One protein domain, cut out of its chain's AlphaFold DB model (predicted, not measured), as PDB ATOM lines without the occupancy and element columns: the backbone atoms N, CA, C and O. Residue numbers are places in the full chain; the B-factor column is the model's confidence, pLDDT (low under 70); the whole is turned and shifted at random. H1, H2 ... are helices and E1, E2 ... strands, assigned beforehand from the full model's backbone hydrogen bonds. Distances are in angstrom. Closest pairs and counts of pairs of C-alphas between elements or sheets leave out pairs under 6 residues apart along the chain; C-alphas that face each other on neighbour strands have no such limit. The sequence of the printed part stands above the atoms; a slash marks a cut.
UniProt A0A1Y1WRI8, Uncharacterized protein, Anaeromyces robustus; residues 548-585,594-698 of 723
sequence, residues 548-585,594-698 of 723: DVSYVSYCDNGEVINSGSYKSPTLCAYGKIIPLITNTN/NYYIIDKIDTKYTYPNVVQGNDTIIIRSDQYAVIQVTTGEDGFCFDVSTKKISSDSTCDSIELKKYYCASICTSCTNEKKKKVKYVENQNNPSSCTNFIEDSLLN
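Overview. This is residues 548 to 585 and 594 to 698 of the 723 residues of an uncharacterized protein of Anaeromyces robustus (UniProt A0A1Y1WRI8). With little regular structure, this is a loop-rich body of three small antiparallel sheets, the meander E4-E5-E6 between the meander E1-E2-E3 and the hairpin E7-E8; residues 693 to 698 of the final helix H1 stick out. In a meander each strand is the antiparallel neighbour of the one before. The 143 printed residues, mostly strand where named (55 residues), are compact, radius of gyration of the C-alphas 16.0 A, spanning 47 by 41 by 25 A.

Along the chain. E1 is residues 560 to 563, from C-alpha (11.126, 11.774, -25.256); E2 568 to 573; E3 576 to 579; E4 594 to 601, 19.3 A; E5 612 to 621, 21.0 A, bending by 97 degrees at 615; E6 625 to 628; E7 636 to 639; E8 656 to 659; H1 688 to 698, 15.4 A, to C-alpha (-15.988, 11.389, -47.883).

Arrangement. Within hydrogen-bond range are N 561 and O 570 (E1, E2), 3.0 A; N 571 and O 578 (E2, E3), 2.8 A; N 598 and O 617 (E4, E5), 2.9 A; N 620 and O 627 (E5, E6), 2.8 A; N 638 and O 657 (E7, E8), 2.8 A; and 6 of 7 O i to N i+4 pairs in H1. H1 is not on either three-strand sheet.

Size, cuts and confidence. Residues 586 to 593 are not printed; C-alphas 585 and 594 are 18.3 A apart. Links E7 to E8 and E8 to H1 are long. H1 has mean pLDDT 52.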
ATOM      1  N   ASP A 548      14.559   2.585 -29.309       90.19
ATOM      2  CA  ASP A 548      15.223   3.853 -29.584       90.19
ATOM      3  C   ASP A 548      16.569   3.895 -28.856       90.19
ATOM      4  O   ASP A 548      16.661   4.132 -27.648       90.19
ATOM      5  N   VAL A 549      17.630   3.613 -29.609       83.81
ATOM      6  CA  VAL A 549      19.014   3.597 -29.113       83.81
ATOM      7  C   VAL A 549      19.713   4.948 -29.266       83.81
ATOM      8  O   VAL A 549      20.886   5.081 -28.911       83.81
ATOM      9  N   SER A 550      19.025   5.959 -29.808       81.44
ATOM     10  CA  SER A 550      19.644   7.246 -30.095       81.44
ATOM     11  C   SER A 550      19.873   8.049 -28.809       81.44
ATOM     12  O   SER A 550      18.963   8.296 -28.017       81.44
ATOM     13  N   TYR A 551      21.124   8.458 -28.588       82.44
ATOM     14  CA  TYR A 551      21.477   9.400 -27.530       82.44
ATOM     15  C   TYR A 551      21.624  10.784 -28.138       82.44
ATOM     16  O   TYR A 551      22.595  11.064 -28.843       82.44
ATOM     17  N   VAL A 552      20.675  11.661 -27.839       82.12
ATOM     18  CA  VAL A 552      20.679  13.034 -28.342       82.12
ATOM     19  C   VAL A 552      20.922  14.028 -27.208       82.12
ATOM     20  O   VAL A 552      20.534  13.824 -26.056       82.12
ATOM     21  N   SER A 553      21.643  15.102 -27.532       78.38
ATOM     22  CA  SER A 553      21.923  16.217 -26.616       78.38
ATOM     23  C   SER A 553      20.894  17.344 -26.721       78.38
ATOM     24  O   SER A 553      20.883  18.244 -25.882       78.38
ATOM     25  N   TYR A 554      20.042  17.291 -27.744       82.44
ATOM     26  CA  TYR A 554      18.958  18.221 -28.017       82.44
ATOM     27  C   TYR A 554      17.669  17.434 -28.240       82.44
ATOM     28  O   TYR A 554      17.712  16.248 -28.556       82.44
ATOM     29  N   CYS A 555      16.541  18.098 -28.036       86.50
ATOM     30  CA  CYS A 555      15.219  17.516 -28.195       86.50
ATOM     31  C   CYS A 555      14.188  18.621 -28.393       86.50
ATOM     32  O   CYS A 555      14.343  19.731 -27.862       86.50
ATOM     33  N   ASP A 556      13.125  18.289 -29.111       90.50
ATOM     34  CA  ASP A 556      12.016  19.199 -29.362       90.50
ATOM     35  C   ASP A 556      10.957  19.156 -28.248       90.50
ATOM     36  O   ASP A 556      10.896  18.252 -27.410       90.50
ATOM     37  N   ASN A 557      10.105  20.183 -28.204       91.38
ATOM     38  CA  ASN A 557       9.023  20.277 -27.222       91.38
ATOM     39  C   ASN A 557       8.002  19.144 -27.437       91.38
ATOM     40  O   ASN A 557       7.307  19.121 -28.445       91.38
ATOM     41  N   GLY A 558       7.881  18.238 -26.469       90.31
ATOM     42  CA  GLY A 558       7.037  17.040 -26.500       90.31
ATOM     43  C   GLY A 558       7.799  15.735 -26.733       90.31
ATOM     44  O   GLY A 558       7.239  14.663 -26.499       90.31
ATOM     45  N   GLU A 559       9.057  15.803 -27.165       94.31
ATOM     46  CA  GLU A 559       9.860  14.626 -27.492       94.31
ATOM     47  C   GLU A 559      10.367  13.912 -26.230       94.31
ATOM     48  O   GLU A 559      10.690  14.551 -25.224       94.31
ATOM     49  N   VAL A 560      10.453  12.581 -26.281       93.88
ATOM     50  CA  VAL A 560      11.126  11.774 -25.256       93.88
ATOM     51  C   VAL A 560      12.421  11.237 -25.841       93.88
ATOM     52  O   VAL A 560      12.410  10.640 -26.912       93.88
ATOM     53  N   ILE A 561      13.522  11.435 -25.120       92.88
ATOM     54  CA  ILE A 561      14.866  11.063 -25.568       92.88
ATOM     55  C   ILE A 561      15.602  10.243 -24.513       92.88
ATOM     56  O   ILE A 561      15.358  10.387 -23.309       92.88
ATOM     57  N   ASN A 562      16.577   9.450 -24.956       88.44
ATOM     58  CA  ASN A 562      17.600   8.898 -24.076       88.44
ATOM     59  C   ASN A 562      18.721   9.925 -23.884       88.44
ATOM     60  O   ASN A 562      19.570  10.135 -24.749       88.44
ATOM     61  N   SER A 563      18.741  10.587 -22.725       79.94
ATOM     62  CA  SER A 563      19.780  11.574 -22.430       79.94
ATOM     63  C   SER A 563      21.024  10.910 -21.838       79.94
ATOM     64  O   SER A 563      20.988  10.355 -20.734       79.94
ATOM     65  N   GLY A 564      22.165  11.041 -22.525       74.31
ATOM     66  CA  GLY A 564      23.453  10.526 -22.046       74.31
ATOM     67  C   GLY A 564      23.874  11.089 -20.677       74.31
ATOM     68  O   GLY A 564      24.572  10.418 -19.919       74.31
ATOM     69  N   SER A 565      23.403  12.290 -20.317       73.62
ATOM     70  CA  SER A 565      23.678  12.920 -19.017       73.62
ATOM     71  C   SER A 565      22.895  12.292 -17.860       73.62
ATOM     72  O   SER A 565      23.405  12.251 -16.742       73.62
ATOM     73  N   TYR A 566      21.678  11.799 -18.114       65.69
ATOM     74  CA  TYR A 566      20.773  11.294 -17.072       65.69
ATOM     75  C   TYR A 566      20.647   9.768 -17.055       65.69
ATOM     76  O   TYR A 566      20.050   9.228 -16.122       65.69
ATOM     77  N   LYS A 567      21.198   9.072 -18.064       78.69
ATOM     78  CA  LYS A 567      21.131   7.605 -18.220       78.69
ATOM     79  C   LYS A 567      19.706   7.044 -18.063       78.69
ATOM     80  O   LYS A 567      19.523   5.935 -17.564       78.69
ATOM     81  N   SER A 568      18.707   7.847 -18.415       83.75
ATOM     82  CA  SER A 568      17.285   7.537 -18.290       83.75
ATOM     83  C   SER A 568      16.492   8.281 -19.368       83.75
ATOM     84  O   SER A 568      16.932   9.355 -19.800       83.75
ATOM     85  N   PRO A 569      15.337   7.739 -19.790       90.31
ATOM     86  CA  PRO A 569      14.400   8.448 -20.645       90.31
ATOM     87  C   PRO A 569      13.944   9.763 -20.011       90.31
ATOM     88  O   PRO A 569      13.557   9.820 -18.836       90.31
ATOM     89  N   THR A 570      13.966  10.831 -20.799       91.50
ATOM     90  CA  THR A 570      13.560  12.167 -20.359       91.50
ATOM     91  C   THR A 570      12.627  12.811 -21.373       91.50
ATOM     92  O   THR A 570      12.914  12.784 -22.566       91.50
ATOM     93  N   LEU A 571      11.549  13.430 -20.893       92.50
ATOM     94  CA  LEU A 571      10.647  14.249 -21.696       92.50
ATOM     95  C   LEU A 571      11.191  15.671 -21.800       92.50
ATOM     96  O   LEU A 571      11.519  16.301 -20.791       92.50
ATOM     97  N   CYS A 572      11.197  16.212 -23.004       92.06
ATOM     98  CA  CYS A 572      11.522  17.600 -23.253       92.06
ATOM     99  C   CYS A 572      10.241  18.414 -23.337       92.06
ATOM    100  O   CYS A 572       9.419  18.216 -24.220       92.06
ATOM    101  N   ALA A 573      10.032  19.320 -22.385       89.56
ATOM    102  CA  ALA A 573       8.840  20.158 -22.361       89.56
ATOM    103  C   ALA A 573       9.155  21.532 -21.769       89.56
ATOM    104  O   ALA A 573       9.839  21.646 -20.749       89.56
ATOM    105  N   TYR A 574       8.633  22.587 -22.397       86.19
ATOM    106  CA  TYR A 574       8.777  23.976 -21.937       86.19
ATOM    107  C   TYR A 574      10.241  24.438 -21.808       86.19
ATOM    108  O   TYR A 574      10.595  25.162 -20.875       86.19
ATOM    109  N   GLY A 575      11.107  23.975 -22.715       83.81
ATOM    110  CA  GLY A 575      12.546  24.261 -22.680       83.81
ATOM    111  C   GLY A 575      13.282  23.617 -21.500       83.81
ATOM    112  O   GLY A 575      14.363  24.073 -21.130       83.81
ATOM    113  N   LYS A 576      12.692  22.591 -20.871       87.31
ATOM    114  CA  LYS A 576      13.283  21.830 -19.767       87.31
ATOM    115  C   LYS A 576      13.339  20.347 -20.111       87.31
ATOM    116  O   LYS A 576      12.449  19.826 -20.775       87.31
ATOM    117  N   ILE A 577      14.355  19.677 -19.573       86.81
ATOM    118  CA  ILE A 577      14.472  18.218 -19.574       86.81
ATOM    119  C   ILE A 577      13.840  17.704 -18.280       86.81
ATOM    120  O   ILE A 577      14.234  18.111 -17.184       86.81
ATOM    121  N   ILE A 578      12.833  16.847 -18.410       87.19
ATOM    122  CA  ILE A 578      12.045  16.290 -17.312       87.19
ATOM    123  C   ILE A 578      12.323  14.781 -17.254       87.19
ATOM    124  O   ILE A 578      11.885  14.054 -18.145       87.19
ATOM    125  N   PRO A 579      13.045  14.286 -16.234       83.88
ATOM    126  CA  PRO A 579      13.265  12.854 -16.064       83.88
ATOM    127  C   PRO A 579      11.944  12.109 -15.861       83.88
ATOM    128  O   PRO A 579      11.149  12.507 -15.009       83.88
ATOM    129  N   LEU A 580      11.722  11.044 -16.635       83.44
ATOM    130  CA  LEU A 580      10.499  10.235 -16.559       83.44
ATOM    131  C   LEU A 580      10.631   9.116 -15.524       83.44
ATOM    132  O   LEU A 580       9.709   8.873 -14.752       83.44
ATOM    133  N   ILE A 581      11.817   8.506 -15.440       70.56
ATOM    134  CA  ILE A 581      12.153   7.507 -14.425       70.56
ATOM    135  C   ILE A 581      13.136   8.139 -13.438       70.56
ATOM    136  O   ILE A 581      14.332   8.253 -13.706       70.56
ATOM    137  N   THR A 582      12.659   8.542 -12.259       55.44
ATOM    138  CA  THR A 582      13.567   8.899 -11.163       55.44
ATOM    139  C   THR A 582      13.903   7.640 -10.383       55.44
ATOM    140  O   THR A 582      13.079   7.147  -9.619       55.44
ATOM    141  N   ASN A 583      15.127   7.138 -10.544       49.81
ATOM    142  CA  ASN A 583      15.674   5.950  -9.869       49.81
ATOM    143  C   ASN A 583      15.887   6.146  -8.346       49.81
ATOM    144  O   ASN A 583      16.763   5.553  -7.722       49.81
ATOM    145  N   THR A 584      15.140   7.063  -7.740       46.88
ATOM    146  CA  THR A 584      15.266   7.463  -6.345       46.88
ATOM    147  C   THR A 584      14.059   6.940  -5.595       46.88
ATOM    148  O   THR A 584      12.948   7.124  -6.076       46.88
ATOM    149  N   ASN A 585      14.287   6.367  -4.414       51.38
ATOM    150  CA  ASN A 585      13.342   5.801  -3.434       51.38
ATOM    151  C   ASN A 585      12.121   6.671  -3.035       51.38
ATOM    152  O   ASN A 585      11.455   6.385  -2.041       51.38
ATOM    153  N   ASN A 594       1.130  12.096 -14.719       88.75
ATOM    154  CA  ASN A 594       1.494  13.477 -15.021       88.75
ATOM    155  C   ASN A 594       1.008  13.843 -16.421       88.75
ATOM    156  O   ASN A 594       1.197  13.082 -17.370       88.75
ATOM    157  N   TYR A 595       0.416  15.024 -16.560       91.00
ATOM    158  CA  TYR A 595      -0.082  15.528 -17.834       91.00
ATOM    159  C   TYR A 595       0.723  16.749 -18.270       91.00
ATOM    160  O   TYR A 595       1.070  17.611 -17.461       91.00
ATOM    161  N   TYR A 596       1.005  16.838 -19.565       91.81
ATOM    162  CA  TYR A 596       1.748  17.946 -20.150       91.81
ATOM    163  C   TYR A 596       1.001  18.471 -21.371       91.81
ATOM    164  O   TYR A 596       0.619  17.706 -22.256       91.81
ATOM    165  N   ILE A 597       0.795  19.786 -21.413       92.81
ATOM    166  CA  ILE A 597       0.246  20.480 -22.579       92.81
ATOM    167  C   ILE A 597       1.406  20.821 -23.499       92.81
ATOM    168  O   ILE A 597       2.239  21.653 -23.137       92.81
ATOM    169  N   ILE A 598       1.450  20.218 -24.675       94.44
ATOM    170  CA  ILE A 598       2.488  20.510 -25.653       94.44
ATOM    171  C   ILE A 598       1.881  21.383 -26.742       94.44
ATOM    172  O   ILE A 598       0.920  20.992 -27.405       94.44
ATOM    173  N   ASP A 599       2.406  22.594 -26.875       93.69
ATOM    174  CA  ASP A 599       1.985  23.575 -27.862       93.69
ATOM    175  C   ASP A 599       2.920  23.590 -29.075       93.69
ATOM    176  O   ASP A 599       4.046  23.085 -29.037       93.69
ATOM    177  N   LYS A 600       2.434  24.220 -30.150       93.06
ATOM    178  CA  LYS A 600       3.153  24.419 -31.412       93.06
ATOM    179  C   LYS A 600       3.536  23.112 -32.107       93.06
ATOM    180  O   LYS A 600       4.626  23.005 -32.667       93.06
ATOM    181  N   ILE A 601       2.620  22.148 -32.102       93.25
ATOM    182  CA  ILE A 601       2.750  20.882 -32.835       93.25
ATOM    183  C   ILE A 601       1.844  20.906 -34.073       93.25
ATOM    184  O   ILE A 601       0.876  21.660 -34.110       93.25
ATOM    185  N   ASP A 602       2.162  20.142 -35.111       92.62
ATOM    186  CA  ASP A 602       1.263  19.853 -36.231       92.62
ATOM    187  C   ASP A 602       0.564  18.502 -36.005       92.62
ATOM    188  O   ASP A 602       1.188  17.445 -36.096       92.62
ATOM    189  N   THR A 603      -0.743  18.531 -35.717       91.06
ATOM    190  CA  THR A 603      -1.529  17.308 -35.443       91.06
ATOM    191  C   THR A 603      -1.863  16.484 -36.684       91.06
ATOM    192  O   THR A 603      -2.485  15.424 -36.568       91.06
ATOM    193  N   LYS A 604      -1.416  16.913 -37.874       87.50
ATOM    194  CA  LYS A 604      -1.379  16.050 -39.060       87.50
ATOM    195  C   LYS A 604      -0.471  14.834 -38.841       87.50
ATOM    196  O   LYS A 604      -0.734  13.784 -39.424       87.50
ATOM    197  N   TYR A 605       0.552  14.968 -37.998       88.38
ATOM    198  CA  TYR A 605       1.468  13.893 -37.635       88.38
ATOM    199  C   TYR A 605       1.096  13.338 -36.262       88.38
ATOM    200  O   TYR A 605       0.915  14.081 -35.296       88.38
ATOM    201  N   THR A 606       0.962  12.016 -36.167       90.75
ATOM    202  CA  THR A 606       0.610  11.374 -34.901       90.75
ATOM    203  C   THR A 606       1.784  11.436 -33.920       90.75
ATOM    204  O   THR A 606       2.907  11.070 -34.273       90.75
ATOM    205  N   TYR A 607       1.537  11.828 -32.664       94.06
ATOM    206  CA  TYR A 607       2.525  11.671 -31.589       94.06
ATOM    207  C   TYR A 607       2.945  10.195 -31.490       94.06
ATOM    208  O   TYR A 607       2.059   9.349 -31.392       94.06
ATOM    209  N   PRO A 608       4.244   9.841 -31.495       94.19
ATOM    210  CA  PRO A 608       5.384  10.629 -31.021       94.19
ATOM    211  C   PRO A 608       6.149  11.435 -32.081       94.19
ATOM    212  O   PRO A 608       7.224  11.951 -31.783       94.19
ATOM    213  N   ASN A 609       5.649  11.560 -33.313       92.12
ATOM    214  CA  ASN A 609       6.309  12.387 -34.325       92.12
ATOM    215  C   ASN A 609       5.990  13.865 -34.093       92.12
ATOM    216  O   ASN A 609       4.940  14.366 -34.492       92.12
ATOM    217  N   VAL A 610       6.899  14.556 -33.408       90.88
ATOM    218  CA  VAL A 610       6.771  15.978 -33.090       90.88
ATOM    219  C   VAL A 610       7.238  16.804 -34.288       90.88
ATOM    220  O   VAL A 610       8.422  16.850 -34.599       90.88
ATOM    221  N   VAL A 611       6.296  17.470 -34.956       91.31
ATOM    222  CA  VAL A 611       6.564  18.436 -36.034       91.31
ATOM    223  C   VAL A 611       6.046  19.799 -35.601       91.31
ATOM    224  O   VAL A 611       4.966  19.887 -35.019       91.31
ATOM    225  N   GLN A 612       6.796  20.869 -35.873       91.44
ATOM    226  CA  GLN A 612       6.388  22.221 -35.501       91.44
ATOM    227  C   GLN A 612       5.113  22.647 -36.247       91.44
ATOM    228  O   GLN A 612       5.048  22.604 -37.472       91.44
ATOM    229  N   GLY A 613       4.126  23.137 -35.501       92.88
ATOM    230  CA  GLY A 613       2.849  23.605 -36.036       92.88
ATOM    231  C   GLY A 613       2.180  24.644 -35.139       92.88
ATOM    232  O   GLY A 613       2.843  25.340 -34.369       92.88
ATOM    233  N   ASN A 614       0.857  24.773 -35.252       94.69
ATOM    234  CA  ASN A 614       0.049  25.717 -34.464       94.69
ATOM    235  C   ASN A 614      -0.933  25.020 -33.512       94.69
ATOM    236  O   ASN A 614      -1.721  25.688 -32.838       94.69
ATOM    237  N   ASP A 615      -0.908  23.694 -33.464       95.69
ATOM    238  CA  ASP A 615      -1.818  22.905 -32.656       95.69
ATOM    239  C   ASP A 615      -1.278  22.691 -31.244       95.69
ATOM    240  O   ASP A 615      -0.118  22.961 -30.915       95.69
ATOM    241  N   THR A 616      -2.174  22.232 -30.380       95.06
ATOM    242  CA  THR A 616      -1.879  21.851 -29.003       95.06
ATOM    243  C   THR A 616      -2.315  20.414 -28.791       95.06
ATOM    244  O   THR A 616      -3.413  20.039 -29.197       95.06
ATOM    245  N   ILE A 617      -1.497  19.620 -28.113       95.50
ATOM    246  CA  ILE A 617      -1.849  18.269 -27.671       95.50
ATOM    247  C   ILE A 617      -1.670  18.148 -26.160       95.50
ATOM    248  O   ILE A 617      -0.982  18.954 -25.531       95.50
ATOM    249  N   ILE A 618      -2.285  17.126 -25.572       94.12
ATOM    250  CA  ILE A 618      -2.017  16.728 -24.191       94.12
ATOM    251  C   ILE A 618      -1.377  15.350 -24.224       94.12
ATOM    252  O   ILE A 618      -1.935  14.418 -24.807       94.12
ATOM    253  N   ILE A 619      -0.223  15.229 -23.575       94.94
ATOM    254  CA  ILE A 619       0.430  13.947 -23.335       94.94
ATOM    255  C   ILE A 619       0.294  13.567 -21.862       94.94
ATOM    256  O   ILE A 619       0.367  14.417 -20.972       94.94
ATOM    257  N   ARG A 620       0.081  12.279 -21.615       92.88
ATOM    258  CA  ARG A 620       0.055  11.657 -20.296       92.88
ATOM    259  C   ARG A 620       1.296  10.797 -20.153       92.88
ATOM    260  O   ARG A 620       1.561   9.959 -21.010       92.88
ATOM    261  N   SER A 621       2.003  10.983 -19.052       91.50
ATOM    262  CA  SER A 621       3.110  10.139 -18.631       91.50
ATOM    263  C   SER A 621       2.712   9.347 -17.394       91.50
ATOM    264  O   SER A 621       2.190   9.913 -16.428       91.50
ATOM    265  N   ASP A 622       2.991   8.052 -17.436       88.62
ATOM    266  CA  ASP A 622       3.080   7.175 -16.271       88.62
ATOM    267  C   ASP A 622       4.519   6.646 -16.122       88.62
ATOM    268  O   ASP A 622       5.444   7.178 -16.740       88.62
ATOM    269  N   GLN A 623       4.714   5.637 -15.267       86.50
ATOM    270  CA  GLN A 623       6.024   5.047 -14.977       86.50
ATOM    271  C   GLN A 623       6.704   4.430 -16.209       86.50
ATOM    272  O   GLN A 623       7.934   4.415 -16.272       86.50
ATOM    273  N   TYR A 624       5.929   3.901 -17.159       92.94
ATOM    274  CA  TYR A 624       6.446   3.103 -18.269       92.94
ATOM    275  C   TYR A 624       5.952   3.554 -19.650       92.94
ATOM    276  O   TYR A 624       6.346   2.958 -20.652       92.94
ATOM    277  N   ALA A 625       5.134   4.602 -19.743       95.06
ATOM    278  CA  ALA A 625       4.601   5.100 -21.001       95.06
ATOM    279  C   ALA A 625       4.416   6.625 -21.019       95.06
ATOM    280  O   ALA A 625       4.052   7.255 -20.024       95.06
ATOM    281  N   VAL A 626       4.598   7.209 -22.204       95.50
ATOM    282  CA  VAL A 626       4.213   8.578 -22.555       95.50
ATOM    283  C   VAL A 626       3.365   8.523 -23.819       95.50
ATOM    284  O   VAL A 626       3.847   8.162 -24.892       95.50
ATOM    285  N   ILE A 627       2.088   8.875 -23.694       95.75
ATOM    286  CA  ILE A 627       1.110   8.773 -24.782       95.75
ATOM    287  C   ILE A 627       0.307  10.062 -24.926       95.75
ATOM    288  O   ILE A 627       0.068  10.768 -23.947       95.75
ATOM    289  N   GLN A 628      -0.172  10.350 -26.133       94.88
ATOM    290  CA  GLN A 628      -1.168  11.399 -26.346       94.88
ATOM    291  C   GLN A 628      -2.547  10.925 -25.867       94.88
ATOM    292  O   GLN A 628      -2.925   9.774 -26.093       94.88
ATOM    293  N   VAL A 629      -3.309  11.808 -25.217       92.75
ATOM    294  CA  VAL A 629      -4.645  11.487 -24.688       92.75
ATOM    295  C   VAL A 629      -5.756  12.258 -25.393       92.75
ATOM    296  O   VAL A 629      -5.580  13.400 -25.820       92.75
ATOM    297  N   THR A 630      -6.928  11.632 -25.479       92.50
ATOM    298  CA  THR A 630      -8.187  12.264 -25.893       92.50
ATOM    299  C   THR A 630      -9.090  12.470 -24.680       92.50
ATOM    300  O   THR A 630      -8.927  11.819 -23.649       92.50
ATOM    301  N   THR A 631     -10.052  13.382 -24.789       90.50
ATOM    302  CA  THR A 631     -11.017  13.664 -23.725       90.50
ATOM    303  C   THR A 631     -12.407  13.185 -24.114       90.50
ATOM    304  O   THR A 631     -12.776  13.188 -25.291       90.50
ATOM    305  N   GLY A 632     -13.218  12.864 -23.108       88.06
ATOM    306  CA  GLY A 632     -14.662  12.744 -23.269       88.06
ATOM    307  C   GLY A 632     -15.338  14.093 -23.534       88.06
ATOM    308  O   GLY A 632     -14.701  15.146 -23.643       88.06
ATOM    309  N   GLU A 633     -16.664  14.057 -23.625       88.94
ATOM    310  CA  GLU A 633     -17.500  15.235 -23.872       88.94
ATOM    311  C   GLU A 633     -17.406  16.320 -22.795       88.94
ATOM    312  O   GLU A 633     -17.683  17.488 -23.089       88.94
ATOM    313  N   ASP A 634     -17.027  15.935 -21.580       87.88
ATOM    314  CA  ASP A 634     -16.886  16.831 -20.438       87.88
ATOM    315  C   ASP A 634     -15.510  17.503 -20.378       87.88
ATOM    316  O   ASP A 634     -15.332  18.412 -19.574       87.88
ATOM    317  N   GLY A 635     -14.570  17.128 -21.254       89.19
ATOM    318  CA  GLY A 635     -13.201  17.649 -21.256       89.19
ATOM    319  C   GLY A 635     -12.396  17.259 -20.009       89.19
ATOM    320  O   GLY A 635     -12.858  16.492 -19.167       89.19
ATOM    321  N   PHE A 636     -11.188  17.809 -19.885       88.56
ATOM    322  CA  PHE A 636     -10.355  17.696 -18.682       88.56
ATOM    323  C   PHE A 636     -10.076  19.066 -18.078       88.56
ATOM    324  O   PHE A 636      -9.734  20.002 -18.801       88.56
ATOM    325  N   CYS A 637     -10.178  19.168 -16.754       89.94
ATOM    326  CA  CYS A 637      -9.703  20.323 -16.003       89.94
ATOM    327  C   CYS A 637      -8.244  20.099 -15.630       89.94
ATOM    328  O   CYS A 637      -7.933  19.278 -14.772       89.94
ATOM    329  N   PHE A 638      -7.345  20.796 -16.313       86.44
ATOM    330  CA  PHE A 638      -5.911  20.674 -16.114       86.44
ATOM    331  C   PHE A 638      -5.403  21.756 -15.166       86.44
ATOM    332  O   PHE A 638      -5.595  22.948 -15.423       86.44
ATOM    333  N   ASP A 639      -4.729  21.332 -14.102       87.62
ATOM    334  CA  ASP A 639      -4.006  22.215 -13.197       87.62
ATOM    335  C   ASP A 639      -2.590  22.444 -13.725       87.62
ATOM    336  O   ASP A 639      -1.738  21.551 -13.728       87.62
ATOM    337  N   VAL A 640      -2.337  23.677 -14.167       79.94
ATOM    338  CA  VAL A 640      -1.049  24.073 -14.747       79.94
ATOM    339  C   VAL A 640       0.085  24.015 -13.719       79.94
ATOM    340  O   VAL A 640       1.235  23.785 -14.096       79.94
ATOM    341  N   SER A 641      -0.217  24.207 -12.433       81.25
ATOM    342  CA  SER A 641       0.781  24.247 -11.364       81.25
ATOM    343  C   SER A 641       1.221  22.841 -10.947       81.25
ATOM    344  O   SER A 641       2.421  22.571 -10.847       81.25
ATOM    345  N   THR A 642       0.262  21.927 -10.769       80.25
ATOM    346  CA  THR A 642       0.524  20.559 -10.297       80.25
ATOM    347  C   THR A 642       0.750  19.565 -11.427       80.25
ATOM    348  O   THR A 642       1.257  18.474 -11.168       80.25
ATOM    349  N   LYS A 643       0.418  19.932 -12.673       81.31
ATOM    350  CA  LYS A 643       0.457  19.054 -13.856       81.31
ATOM    351  C   LYS A 643      -0.448  17.825 -13.731       81.31
ATOM    352  O   LYS A 643      -0.189  16.789 -14.345       81.31
ATOM    353  N   LYS A 644      -1.516  17.933 -12.940       83.19
ATOM    354  CA  LYS A 644      -2.506  16.872 -12.737       83.19
ATOM    355  C   LYS A 644      -3.847  17.267 -13.352       83.19
ATOM    356  O   LYS A 644      -4.168  18.448 -13.496       83.19
ATOM    357  N   ILE A 645      -4.643  16.262 -13.711       82.88
ATOM    358  CA  ILE A 645      -6.070  16.472 -13.965       82.88
ATOM    359  C   ILE A 645      -6.757  16.641 -12.611       82.88
ATOM    360  O   ILE A 645      -6.590  15.819 -11.710       82.88
ATOM    361  N   SER A 646      -7.519  17.719 -12.474       81.50
ATOM    362  CA  SER A 646      -8.329  17.991 -11.296       81.50
ATOM    363  C   SER A 646      -9.597  17.142 -11.293       81.50
ATOM    364  O   SER A 646     -10.200  16.898 -12.338       81.50
ATOM    365  N   SER A 647     -10.031  16.732 -10.101       75.69
ATOM    366  CA  SER A 647     -11.345  16.113  -9.894       75.69
ATOM    367  C   SER A 647     -12.503  17.113 -10.011       75.69
ATOM    368  O   SER A 647     -13.654  16.698 -10.135       75.69
ATOM    369  N   ASP A 648     -12.215  18.419  -9.985       80.00
ATOM    370  CA  ASP A 648     -13.174  19.478 -10.293       80.00
ATOM    371  C   ASP A 648     -13.504  19.434 -11.791       80.00
ATOM    372  O   ASP A 648     -12.720  19.907 -12.606       80.00
ATOM    373  N   SER A 649     -14.658  18.875 -12.161       78.00
ATOM    374  CA  SER A 649     -15.121  18.783 -13.554       78.00
ATOM    375  C   SER A 649     -15.630  20.114 -14.130       78.00
ATOM    376  O   SER A 649     -15.808  20.248 -15.352       78.00
ATOM    377  N   THR A 650     -15.861  21.108 -13.270       81.06
ATOM    378  CA  THR A 650     -16.329  22.451 -13.631       81.06
ATOM    379  C   THR A 650     -15.187  23.410 -13.972       81.06
ATOM    380  O   THR A 650     -15.393  24.315 -14.779       81.06
ATOM    381  N   CYS A 651     -13.965  23.123 -13.508       86.25
ATOM    382  CA  CYS A 651     -12.780  23.980 -13.635       86.25
ATOM    383  C   CYS A 651     -12.994  25.363 -12.992       86.25
ATOM    384  O   CYS A 651     -12.588  26.380 -13.557       86.25
ATOM    385  N   ASP A 652     -13.650  25.417 -11.833       83.50
ATOM    386  CA  ASP A 652     -14.093  26.683 -11.234       83.50
ATOM    387  C   ASP A 652     -12.944  27.451 -10.559       83.50
ATOM    388  O   ASP A 652     -13.046  28.656 -10.311       83.50
ATOM    389  N   SER A 653     -11.826  26.781 -10.267       82.25
ATOM    390  CA  SER A 653     -10.650  27.445  -9.703       82.25
ATOM    391  C   SER A 653      -9.812  28.171 -10.768       82.25
ATOM    392  O   SER A 653      -9.649  27.701 -11.891       82.25
ATOM    393  N   ILE A 654      -9.238  29.321 -10.388       74.38
ATOM    394  CA  ILE A 654      -8.520  30.256 -11.282       74.38
ATOM    395  C   ILE A 654      -7.332  29.601 -12.015       74.38
ATOM    396  O   ILE A 654      -6.939  30.054 -13.089       74.38
ATOM    397  N   GLU A 655      -6.754  28.542 -11.449       81.56
ATOM    398  CA  GLU A 655      -5.563  27.870 -11.983       81.56
ATOM    399  C   GLU A 655      -5.896  26.687 -12.910       81.56
ATOM    400  O   GLU A 655      -4.998  26.147 -13.567       81.56
ATOM    401  N   LEU A 656      -7.179  26.313 -13.017       86.50
ATOM    402  CA  LEU A 656      -7.632  25.230 -13.885       86.50
ATOM    403  C   LEU A 656      -7.967  25.735 -15.281       86.50
ATOM    404  O   LEU A 656      -8.672  26.725 -15.478       86.50
ATOM    405  N   LYS A 657      -7.500  24.993 -16.281       88.44
ATOM    406  CA  LYS A 657      -7.871  25.203 -17.681       88.44
ATOM    407  C   LYS A 657      -8.602  23.984 -18.207       88.44
ATOM    408  O   LYS A 657      -8.109  22.864 -18.093       88.44
ATOM    409  N   LYS A 658      -9.769  24.212 -18.810       92.88
ATOM    410  CA  LYS A 658     -10.548  23.151 -19.447       92.88
ATOM    411  C   LYS A 658     -10.018  22.874 -20.845       92.88
ATOM    412  O   LYS A 658      -9.908  23.808 -21.631       92.88
ATOM    413  N   TYR A 659      -9.752  21.614 -21.165       93.31
ATOM    414  CA  TYR A 659      -9.320  21.182 -22.492       93.31
ATOM    415  C   TYR A 659     -10.252  20.124 -23.072       93.31
ATOM    416  O   TYR A 659     -10.730  19.234 -22.369       93.31
ATOM    417  N   TYR A 660     -10.462  20.213 -24.381       94.19
ATOM    418  CA  TYR A 660     -11.242  19.280 -25.180       94.19
ATOM    419  C   TYR A 660     -10.373  18.753 -26.324       94.19
ATOM    420  O   TYR A 660     -10.033  19.509 -27.240       94.19
ATOM    421  N   CYS A 661     -10.049  17.462 -26.287       93.44
ATOM    422  CA  CYS A 661      -9.210  16.765 -27.264       93.44
ATOM    423  C   CYS A 661     -10.028  15.642 -27.910       93.44
ATOM    424  O   CYS A 661     -10.195  14.575 -27.328       93.44
ATOM    425  N   ALA A 662     -10.592  15.881 -29.090       90.31
ATOM    426  CA  ALA A 662     -11.527  14.933 -29.700       90.31
ATOM    427  C   ALA A 662     -10.861  13.687 -30.290       90.31
ATOM    428  O   ALA A 662     -11.434  12.602 -30.259       90.31
ATOM    429  N   SER A 663      -9.676  13.870 -30.863       90.81
ATOM    430  CA  SER A 663      -8.892  12.849 -31.549       90.81
ATOM    431  C   SER A 663      -7.416  13.196 -31.415       90.81
ATOM    432  O   SER A 663      -7.070  14.372 -31.274       90.81
ATOM    433  N   ILE A 664      -6.555  12.185 -31.517       91.62
ATOM    434  CA  ILE A 664      -5.107  12.377 -31.604       91.62
ATOM    435  C   ILE A 664      -4.678  13.177 -32.849       91.62
ATOM    436  O   ILE A 664      -3.659  13.856 -32.810       91.62
ATOM    437  N   CYS A 665      -5.496  13.174 -33.907       91.75
ATOM    438  CA  CYS A 665      -5.238  13.863 -35.178       91.75
ATOM    439  C   CYS A 665      -5.756  15.305 -35.222       91.75
ATOM    440  O   CYS A 665      -5.959  15.870 -36.296       91.75
ATOM    441  N   THR A 666      -6.114  15.871 -34.069       91.44
ATOM    442  CA  THR A 666      -6.695  17.211 -33.994       91.44
ATOM    443  C   THR A 666      -6.192  17.961 -32.776       91.44
ATOM    444  O   THR A 666      -6.108  17.396 -31.688       91.44
ATOM    445  N   SER A 667      -5.973  19.263 -32.946       94.62
ATOM    446  CA  SER A 667      -5.655  20.181 -31.854       94.62
ATOM    447  C   SER A 667      -6.670  20.123 -30.708       94.62
ATOM    448  O   SER A 667      -7.887  20.236 -30.917       94.62
ATOM    449  N   CYS A 668      -6.158  20.009 -29.487       94.69
ATOM    450  CA  CYS A 668      -6.887  20.254 -28.256       94.69
ATOM    451  C   CYS A 668      -7.272  21.734 -28.157       94.69
ATOM    452  O   CYS A 668      -6.498  22.630 -28.488       94.69
ATOM    453  N   THR A 669      -8.477  22.006 -27.662       93.88
ATOM    454  CA  THR A 669      -9.006  23.376 -27.568       93.88
ATOM    455  C   THR A 669      -9.591  23.656 -26.195       93.88
ATOM    456  O   THR A 669     -10.062  22.738 -25.530       93.88
ATOM    457  N   ASN A 670      -9.613  24.928 -25.797       88.62
ATOM    458  CA  ASN A 670     -10.200  25.340 -24.518       88.62
ATOM    459  C   ASN A 670     -11.735  25.472 -24.577       88.62
ATOM    460  O   ASN A 670     -12.389  25.704 -23.564       88.62
ATOM    461  N   GLU A 671     -12.323  25.321 -25.766       87.75
ATOM    462  CA  GLU A 671     -13.757  25.469 -26.017       87.75
ATOM    463  C   GLU A 671     -14.328  24.210 -26.679       87.75
ATOM    464  O   GLU A 671     -13.791  23.707 -27.668       87.75
ATOM    465  N   LYS A 672     -15.462  23.709 -26.170       86.62
ATOM    466  CA  LYS A 672     -16.126  22.521 -26.729       86.62
ATOM    467  C   LYS A 672     -16.698  22.826 -28.114       86.62
ATOM    468  O   LYS A 672     -17.551  23.703 -28.275       86.62
ATOM    469  N   LYS A 673     -16.326  22.032 -29.121       85.50
ATOM    470  CA  LYS A 673     -16.889  22.133 -30.474       85.50
ATOM    471  C   LYS A 673     -18.186  21.323 -30.570       85.50
ATOM    472  O   LYS A 673     -18.182  20.106 -30.438       85.50
ATOM    473  N   LYS A 674     -19.310  21.983 -30.882       80.62
ATOM    474  CA  LYS A 674     -20.665  21.374 -30.900       80.62
ATOM    475  C   LYS A 674     -20.880  20.223 -31.901       80.62
ATOM    476  O   LYS A 674     -21.882  19.529 -31.793       80.62
ATOM    477  N   LYS A 675     -20.011  20.056 -32.903       81.44
ATOM    478  CA  LYS A 675     -20.171  19.073 -33.998       81.44
ATOM    479  C   LYS A 675     -19.059  18.024 -34.043       81.44
ATOM    480  O   LYS A 675     -18.845  17.409 -35.082       81.44
ATOM    481  N   VAL A 676     -18.326  17.856 -32.948       81.00
ATOM    482  CA  VAL A 676     -17.211  16.914 -32.865       81.00
ATOM    483  C   VAL A 676     -17.565  15.823 -31.862       81.00
ATOM    484  O   VAL A 676     -18.108  16.115 -30.799       81.00
ATOM    485  N   LYS A 677     -17.291  14.567 -32.218       83.19
ATOM    486  CA  LYS A 677     -17.457  13.433 -31.311       83.19
ATOM    487  C   LYS A 677     -16.219  13.346 -30.425       83.19
ATOM    488  O   LYS A 677     -15.115  13.208 -30.939       83.19
ATOM    489  N   TYR A 678     -16.425  13.434 -29.121       79.31
ATOM    490  CA  TYR A 678     -15.377  13.270 -28.123       79.31
ATOM    491  C   TYR A 678     -15.484  11.865 -27.556       79.31
ATOM    492  O   TYR A 678     -16.549  11.485 -27.066       79.31
ATOM    493  N   VAL A 679     -14.411  11.085 -27.655       76.25
ATOM    494  CA  VAL A 679     -14.354   9.775 -27.016       76.25
ATOM    495  C   VAL A 679     -13.042   9.637 -26.277       76.25
ATOM    496  O   VAL A 679     -11.962   9.815 -26.839       76.25
ATOM    497  N   GLU A 680     -13.160   9.330 -24.996       76.06
ATOM    498  CA  GLU A 680     -12.025   9.124 -24.117       76.06
ATOM    499  C   GLU A 680     -11.330   7.800 -24.457       76.06
ATOM    500  O   GLU A 680     -11.980   6.757 -24.520       76.06
ATOM    501  N   ASN A 681     -10.013   7.856 -24.685       64.50
ATOM    502  CA  ASN A 681      -9.133   6.692 -24.851       64.50
ATOM    503  C   ASN A 681      -9.621   5.664 -25.895       64.50
ATOM    504  O   ASN A 681      -9.556   4.457 -25.662       64.50
ATOM    505  N   GLN A 682     -10.137   6.127 -27.039       60.91
ATOM    506  CA  GLN A 682     -10.568   5.230 -28.115       60.91
ATOM    507  C   GLN A 682      -9.394   4.546 -28.831       60.91
ATOM    508  O   GLN A 682      -8.255   5.005 -28.750       60.91
ATOM    509  N   ASN A 683      -9.706   3.476 -29.579       61.22
ATOM    510  CA  ASN A 683      -8.828   2.901 -30.602       61.22
ATOM    511  C   ASN A 683      -8.506   3.991 -31.627       61.22
ATOM    512  O   ASN A 683      -9.278   4.250 -32.554       61.22
ATOM    513  N   ASN A 684      -7.409   4.689 -31.379       68.75
ATOM    514  CA  ASN A 684      -6.930   5.769 -32.213       68.75
ATOM    515  C   ASN A 684      -6.447   5.204 -33.556       68.75
ATOM    516  O   ASN A 684      -5.981   4.065 -33.598       68.75
ATOM    517  N   PRO A 685      -6.556   5.965 -34.658       75.62
ATOM    518  CA  PRO A 685      -5.931   5.549 -35.905       75.62
ATOM    519  C   PRO A 685      -4.419   5.398 -35.697       75.62
ATOM    520  O   PRO A 685      -3.818   6.139 -34.917       75.62
ATOM    521  N   SER A 686      -3.796   4.464 -36.412       79.31
ATOM    522  CA  SER A 686      -2.338   4.335 -36.393       79.31
ATOM    523  C   SER A 686      -1.682   5.601 -36.957       79.31
ATOM    524  O   SER A 686      -0.807   6.164 -36.308       79.31
ATOM    525  N   SER A 687      -2.174   6.131 -38.083       82.56
ATOM    526  CA  SER A 687      -1.678   7.366 -38.709       82.56
ATOM    527  C   SER A 687      -2.791   8.382 -38.983       82.56
ATOM    528  O   SER A 687      -3.894   8.034 -39.419       82.56
ATOM    529  N   CYS A 688      -2.481   9.660 -38.766       82.62
ATOM    530  CA  CYS A 688      -3.357  10.789 -39.066       82.62
ATOM    531  C   CYS A 688      -3.309  11.229 -40.540       82.62
ATOM    532  O   CYS A 688      -4.271  11.830 -41.022       82.62
ATOM    533  N   THR A 689      -2.254  10.870 -41.279       70.00
ATOM    534  CA  THR A 689      -2.068  11.245 -42.690       70.00
ATOM    535  C   THR A 689      -3.160  10.636 -43.575       70.00
ATOM    536  O   THR A 689      -3.866  11.361 -44.275       70.00
ATOM    537  N   ASN A 690      -3.402   9.328 -43.438       57.78
ATOM    538  CA  ASN A 690      -4.440   8.616 -44.198       57.78
ATOM    539  C   ASN A 690      -5.860   8.980 -43.729       57.78
ATOM    540  O   ASN A 690      -6.795   9.046 -44.526       57.78
ATOM    541  N   PHE A 691      -6.030   9.258 -42.430       54.06
ATOM    542  CA  PHE A 691      -7.327   9.631 -41.857       54.06
ATOM    543  C   PHE A 691      -7.871  10.931 -42.471       54.06
ATOM    544  O   PHE A 691      -9.073  11.055 -42.728       54.06
ATOM    545  N   ILE A 692      -6.991  11.903 -42.730       51.09
ATOM    546  CA  ILE A 692      -7.378  13.182 -43.331       51.09
ATOM    547  C   ILE A 692      -7.796  12.984 -44.792       51.09
ATOM    548  O   ILE A 692      -8.833  13.524 -45.187       51.09
ATOM    549  N   GLU A 693      -7.078  12.172 -45.568       46.38
ATOM    550  CA  GLU A 693      -7.425  11.890 -46.968       46.38
ATOM    551  C   GLU A 693      -8.781  11.191 -47.111       46.38
ATOM    552  O   GLU A 693      -9.631  11.652 -47.878       46.38
ATOM    553  N   ASP A 694      -9.059  10.169 -46.297       41.53
ATOM    554  CA  ASP A 694     -10.358   9.484 -46.293       41.53
ATOM    555  C   ASP A 694     -11.504  10.401 -45.842       41.53
ATOM    556  O   ASP A 694     -12.633  10.316 -46.347       41.53
ATOM    557  N   SER A 695     -11.233  11.322 -44.911       44.66
ATOM    558  CA  SER A 695     -12.216  12.319 -44.488       44.66
ATOM    559  C   SER A 695     -12.502  13.348 -45.590       44.66
ATOM    560  O   SER A 695     -13.654  13.745 -45.772       44.66
ATOM    561  N   LEU A 696     -11.498  13.739 -46.383       39.72
ATOM    562  CA  LEU A 696     -11.637  14.656 -47.520       39.72
ATOM    563  C   LEU A 696     -12.338  13.987 -48.712       39.72
ATOM    564  O   LEU A 696     -13.178  14.613 -49.363       39.72
ATOM    565  N   LEU A 697     -12.078  12.698 -48.942       40.88
ATOM    566  CA  LEU A 697     -12.770  11.890 -49.948       40.88
ATOM    567  C   LEU A 697     -14.262  11.714 -49.616       40.88
ATOM    568  O   LEU A 697     -15.109  11.792 -50.512       40.88
ATOM    569  N   ASN A 698     -14.604  11.567 -48.332       38.34
ATOM    570  CA  ASN A 698     -15.988  11.389 -47.883       38.34
ATOM    571  C   ASN A 698     -16.755  12.701 -47.611       38.34
ATOM    572  O   ASN A 698     -17.988  12.687 -47.606       38.34
TER     573      ASN A 698